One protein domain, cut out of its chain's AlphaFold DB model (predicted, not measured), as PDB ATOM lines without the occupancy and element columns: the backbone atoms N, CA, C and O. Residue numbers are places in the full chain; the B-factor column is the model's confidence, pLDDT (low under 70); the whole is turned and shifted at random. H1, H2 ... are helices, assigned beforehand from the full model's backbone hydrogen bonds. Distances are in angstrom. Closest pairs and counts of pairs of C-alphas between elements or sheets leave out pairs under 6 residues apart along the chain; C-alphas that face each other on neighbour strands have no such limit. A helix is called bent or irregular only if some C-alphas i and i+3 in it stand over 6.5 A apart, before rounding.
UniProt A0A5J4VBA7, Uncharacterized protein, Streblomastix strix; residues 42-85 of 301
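What this domain is: This is residues 42 to 85 of the 301 residues of an uncharacterized protein of Streblomastix strix (UniProt A0A5J4VBA7). One long helix, H2, makes most of the length, with a short helix, H1, set crosswise near its beginning and the last residues, 78 to 85, turning aside at its far end. Residues 63 to 69 of H2 stand free between these two ends, and the two helices make no closed core. The printed part has 44 residues with two named helices, H1 then H2, and no named strand; its class is all helix. It is only just loose, close to extended, with a radius of gyration of the C-alphas of 13.5 A, and its C-alphas span 36 by 18 by 15 A.

How they stand to each other: The longest helix is H2, residues 56 to 77, and it is not bent. H1, residues 44 to 49, is close to H2 but not clearly touching it, with 1 pair of C-alphas within 8 A. The closest C-alphas of the two are those of Phe 44 and Glu 58, 7.5 A apart. Their lines are about perpendicular, at 81 degrees, and their centres are 16.2 A apart. In H1 and H2 every O i to N i+4 pair is within hydrogen-bond range.

Where its parts are: H2 begins at C-alpha 56, at (105.802, 141.958, 180.388), and ends at C-alpha 77, at (121.271, 165.441, 195.311), 31.8 A from first to last C-alpha. H1 begins at C-alpha 44, at (111.993, 138.188, 190.319), and measures 8.9 A from first to last C-alpha. Residues 81 to 83 are a shorter helical run without a name.

The domain as a whole: The outline is only just a rod. The two C-alphas farthest apart are those of Ile 42 and Gln 83, at 36.6 A. The printed part has no cut, and the link from H1 to H2, 6 residues, is short. The mean pLDDT of the printed part is 84.5, and no printed residue is under 70.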
ATOM      1  N   ILE A  42     111.265 131.680 193.325       70.19
ATOM      2  CA  ILE A  42     112.463 132.504 193.179       70.19
ATOM      3  C   ILE A  42     112.016 133.957 192.965       70.19
ATOM      4  O   ILE A  42     111.340 134.234 191.969       70.19
ATOM      5  N   PRO A  43     112.395 134.902 193.850       75.94
ATOM      6  CA  PRO A  43     112.082 136.314 193.665       75.94
ATOM      7  C   PRO A  43     112.525 136.827 192.291       75.94
ATOM      8  O   PRO A  43     113.580 136.441 191.780       75.94
ATOM      9  N   PHE A  44     111.750 137.741 191.697       77.75
ATOM     10  CA  PHE A  44     111.993 138.188 190.319       77.75
ATOM     11  C   PHE A  44     113.418 138.744 190.115       77.75
ATOM     12  O   PHE A  44     114.031 138.500 189.078       77.75
ATOM     13  N   TRP A  45     113.966 139.446 191.116       75.06
ATOM     14  CA  TRP A  45     115.314 140.016 191.070       75.06
ATOM     15  C   TRP A  45     116.391 138.928 190.978       75.06
ATOM     16  O   TRP A  45     117.380 139.094 190.271       75.06
ATOM     17  N   THR A  46     116.185 137.781 191.629       78.25
ATOM     18  CA  THR A  46     117.104 136.640 191.562       78.25
ATOM     19  C   THR A  46     117.062 136.007 190.174       78.25
ATOM     20  O   THR A  46     118.105 135.675 189.621       78.25
ATOM     21  N   ARG A  47     115.878 135.909 189.554       82.56
ATOM     22  CA  ARG A  47     115.746 135.423 188.169       82.56
ATOM     23  C   ARG A  47     116.450 136.339 187.164       82.56
ATOM     24  O   ARG A  47     117.114 135.840 186.258       82.56
ATOM     25  N   LEU A  48     116.370 137.659 187.364       78.81
ATOM     26  CA  LEU A  48     117.086 138.645 186.548       78.81
ATOM     27  C   LEU A  48     118.609 138.450 186.632       78.81
ATOM     28  O   LEU A  48     119.285 138.430 185.607       78.81
ATOM     29  N   MET A  49     119.138 138.235 187.839       77.94
ATOM     30  CA  MET A  49     120.566 137.963 188.061       77.94
ATOM     31  C   MET A  49     121.029 136.644 187.427       77.94
ATOM     32  O   MET A  49     122.175 136.528 187.006       77.94
ATOM     33  N   LEU A  50     120.135 135.660 187.326       82.81
ATOM     34  CA  LEU A  50     120.390 134.377 186.666       82.81
ATOM     35  C   LEU A  50     120.221 134.435 185.134       82.81
ATOM     36  O   LEU A  50     120.264 133.393 184.481       82.81
ATOM     37  N   GLY A  51     120.005 135.622 184.552       76.75
ATOM     38  CA  GLY A  51     119.855 135.809 183.105       76.75
ATOM     39  C   GLY A  51     118.559 135.232 182.527       76.75
ATOM     40  O   GLY A  51     118.475 134.980 181.325       76.75
ATOM     41  N   GLN A  52     117.550 134.983 183.364       82.19
ATOM     42  CA  GLN A  52     116.265 134.446 182.923       82.19
ATOM     43  C   GLN A  52     115.377 135.556 182.337       82.19
ATOM     44  O   GLN A  52     115.395 136.696 182.800       82.19
ATOM     45  N   ASN A  53     114.574 135.214 181.320       76.25
ATOM     46  CA  ASN A  53     113.668 136.162 180.664       76.25
ATOM     47  C   ASN A  53     112.607 136.694 181.639       76.25
ATOM     48  O   ASN A  53     111.874 135.924 182.257       76.25
ATOM     49  N   VAL A  54     112.492 138.019 181.709       73.06
ATOM     50  CA  VAL A  54     111.430 138.734 182.430       73.06
ATOM     51  C   VAL A  54     110.182 138.842 181.555       73.06
ATOM     52  O   VAL A  54     110.259 139.169 180.370       73.06
ATOM     53  N   ASN A  55     109.008 138.578 182.128       80.69
ATOM     54  CA  ASN A  55     107.734 138.761 181.423       80.69
ATOM     55  C   ASN A  55     107.323 140.253 181.349       80.69
ATOM     56  O   ASN A  55     107.943 141.126 181.954       80.69
ATOM     57  N   ASN A  56     106.253 140.570 180.605       79.56
ATOM     58  CA  ASN A  56     105.802 141.958 180.388       79.56
ATOM     59  C   ASN A  56     105.438 142.695 181.696       79.56
ATOM     60  O   ASN A  56     105.693 143.893 181.824       79.56
ATOM     61  N   VAL A  57     104.859 141.986 182.671       82.94
ATOM     62  CA  VAL A  57     104.469 142.559 183.970       82.94
ATOM     63  C   VAL A  57     105.710 142.909 184.791       82.94
ATOM     64  O   VAL A  57     105.810 144.016 185.319       82.94
ATOM     65  N   GLU A  58     106.694 142.014 184.822       80.69
ATOM     66  CA  GLU A  58     107.984 142.227 185.484       80.69
ATOM     67  C   GLU A  58     108.785 143.353 184.830       80.69
ATOM     68  O   GLU A  58     109.364 144.177 185.534       80.69
ATOM     69  N   ALA A  59     108.752 143.464 183.499       80.94
ATOM     70  CA  ALA A  59     109.384 144.569 182.783       80.94
ATOM     71  C   ALA A  59     108.756 145.930 183.139       80.94
ATOM     72  O   ALA A  59     109.470 146.913 183.351       80.94
ATOM     73  N   LYS A  60     107.421 146.001 183.252       85.38
ATOM     74  CA  LYS A  60     106.721 147.215 183.707       85.38
ATOM     75  C   LYS A  60     107.077 147.566 185.150       85.38
ATOM     76  O   LYS A  60     107.352 148.730 185.435       85.38
ATOM     77  N   HIS A  61     107.112 146.569 186.032       85.00
ATOM     78  CA  HIS A  61     107.499 146.754 187.429       85.00
ATOM     79  C   HIS A  61     108.946 147.253 187.556       85.00
ATOM     80  O   HIS A  61     109.195 148.239 188.245       85.00
ATOM     81  N   LEU A  62     109.885 146.650 186.820       84.44
ATOM     82  CA  LEU A  62     111.284 147.077 186.785       84.44
ATOM     83  C   LEU A  62     111.416 148.530 186.319       84.44
ATOM     84  O   LEU A  62     112.119 149.319 186.946       84.44
ATOM     85  N   LYS A  63     110.701 148.916 185.256       87.94
ATOM     86  CA  LYS A  63     110.692 150.304 184.781       87.94
ATOM     87  C   LYS A  63     110.211 151.269 185.870       87.94
ATOM     88  O   LYS A  63     110.859 152.280 186.119       87.94
ATOM     89  N   GLN A  64     109.117 150.942 186.555       91.06
ATOM     90  CA  GLN A  64     108.598 151.760 187.651       91.06
ATOM     91  C   GLN A  64     109.594 151.870 188.817       91.06
ATOM     92  O   GLN A  64     109.739 152.942 189.409       91.06
ATOM     93  N   GLN A  65     110.301 150.787 189.143       88.12
ATOM     94  CA  GLN A  65     111.357 150.806 190.155       88.12
ATOM     95  C   GLN A  65     112.536 151.694 189.743       88.12
ATOM     96  O   GLN A  65     113.030 152.459 190.571       88.12
ATOM     97  N   LEU A  66     112.955 151.652 188.475       89.06
ATOM     98  CA  LEU A  66     114.006 152.527 187.946       89.06
ATOM     99  C   LEU A  66     113.588 154.002 187.978       89.06
ATOM    100  O   LEU A  66     114.364 154.840 188.433       89.06
ATOM    101  N   ASP A  67     112.351 154.321 187.592       92.56
ATOM    102  CA  ASP A  67     111.815 155.687 187.671       92.56
ATOM    103  C   ASP A  67     111.753 156.186 189.127       92.56
ATOM    104  O   ASP A  67     112.051 157.345 189.422       92.56
ATOM    105  N   THR A  68     111.400 155.302 190.064       92.31
ATOM    106  CA  THR A  68     111.348 155.617 191.501       92.31
ATOM    107  C   THR A  68     112.749 155.826 192.076       92.31
ATOM    108  O   THR A  68     112.982 156.786 192.807       92.31
ATOM    109  N   THR A  69     113.701 154.976 191.691       89.62
ATOM    110  CA  THR A  69     115.115 155.096 192.074       89.62
ATOM    111  C   THR A  69     115.718 156.378 191.511       89.62
ATOM    112  O   THR A  69     116.383 157.111 192.232       89.62
ATOM    113  N   THR A  70     115.415 156.715 190.258       92.12
ATOM    114  CA  THR A  70     115.824 157.984 189.643       92.12
ATOM    115  C   THR A  70     115.380 159.159 190.515       92.12
ATOM    116  O   THR A  70     116.214 159.960 190.923       92.12
ATOM    117  N   LYS A  71     114.099 159.212 190.910       92.94
ATOM    118  CA  LYS A  71     113.580 160.263 191.806       92.94
ATOM    119  C   LYS A  71     114.265 160.291 193.173       92.94
ATOM    120  O   LYS A  71     114.473 161.377 193.707       92.94
ATOM    121  N   LEU A  72     114.622 159.133 193.733       92.12
ATOM    122  CA  LEU A  72     115.378 159.055 194.986       92.12
ATOM    123  C   LEU A  72     116.730 159.768 194.856       92.12
ATOM    124  O   LEU A  72     117.059 160.598 195.700       92.12
ATOM    125  N   PHE A  73     117.478 159.494 193.785       90.69
ATOM    126  CA  PHE A  73     118.754 160.160 193.512       90.69
ATOM    127  C   PHE A  73     118.582 161.657 193.246       90.69
ATOM    128  O   PHE A  73     119.365 162.456 193.760       90.69
ATOM    129  N   GLU A  74     117.545 162.055 192.503       92.62
ATOM    130  CA  GLU A  74     117.270 163.477 192.266       92.62
ATOM    131  C   GLU A  74     116.982 164.227 193.562       92.62
ATOM    132  O   GLU A  74     117.516 165.311 193.788       92.62
ATOM    133  N   ASN A  75     116.168 163.631 194.434       92.06
ATOM    134  CA  ASN A  75     115.833 164.209 195.726       92.06
ATOM    135  C   ASN A  75     117.049 164.255 196.659       92.06
ATOM    136  O   ASN A  75     117.265 165.253 197.340       92.06
ATOM    137  N   TYR A  76     117.865 163.197 196.665       89.62
ATOM    138  CA  TYR A  76     119.075 163.140 197.482       89.62
ATOM    139  C   TYR A  76     120.094 164.213 197.086       89.62
ATOM    140  O   TYR A  76     120.698 164.818 197.961       89.62
ATOM    141  N   TYR A  77     120.290 164.461 195.789       87.12
ATOM    142  CA  TYR A  77     121.271 165.441 195.311       87.12
ATOM    143  C   TYR A  77     120.693 166.837 195.050       87.12
ATOM    144  O   TYR A  77     121.450 167.742 194.694       87.12
ATOM    145  N   GLY A  78     119.375 167.014 195.167       89.69
ATOM    146  CA  GLY A  78     118.691 168.266 194.840       89.69
ATOM    147  C   GLY A  78     118.794 168.669 193.361       89.69
ATOM    148  O   GLY A  78     118.604 169.838 193.037       89.69
ATOM    149  N   LYS A  79     119.124 167.735 192.457       90.38
ATOM    150  CA  LYS A  79     119.367 168.006 191.028       90.38
ATOM    151  C   LYS A  79     118.925 166.843 190.146       90.38
ATOM    152  O   LYS A  79     118.793 165.721 190.620       90.38
ATOM    153  N   LYS A  80     118.706 167.087 188.852       91.94
ATOM    154  CA  LYS A  80     118.298 166.024 187.912       91.94
ATOM    155  C   LYS A  80     119.402 164.989 187.720       91.94
ATOM    156  O   LYS A  80     120.567 165.368 187.691       91.94
ATOM    157  N   VAL A  81     119.064 163.710 187.504       86.00
ATOM    158  CA  VAL A  81     120.091 162.655 187.329       86.00
ATOM    159  C   VAL A  81     121.032 162.961 186.165       86.00
ATOM    160  O   VAL A  81     122.236 162.782 186.296       86.00
ATOM    161  N   ALA A  82     120.517 163.530 185.073       86.56
ATOM    162  CA  ALA A  82     121.331 163.972 183.936       86.56
ATOM    163  C   ALA A  82     122.348 165.083 184.280       86.56
ATOM    164  O   ALA A  82     123.285 165.311 183.523       86.56
ATOM    165  N   GLN A  83     122.156 165.784 185.401       85.75
ATOM    166  CA  GLN A  83     123.051 166.825 185.916       85.75
ATOM    167  C   GLN A  83     123.981 166.297 187.018       85.75
ATOM    168  O   GLN A  83     124.876 167.016 187.459       85.75
ATOM    169  N   ILE A  84     123.779 165.064 187.496       82.88
ATOM    170  CA  ILE A  84     124.690 164.423 188.443       82.88
ATOM    171  C   ILE A  84     125.922 163.997 187.654       82.88
ATOM    172  O   ILE A  84     125.934 162.945 187.021       82.88
ATOM    173  N   LEU A  85     126.966 164.820 187.693       78.31
ATOM    174  CA  LEU A  85     128.240 164.486 187.072       78.31
ATOM    175  C   LEU A  85     128.932 163.391 187.898       78.31
ATOM    176  O   LEU A  85     129.224 163.623 189.080       78.31
TER     177      LEU A  85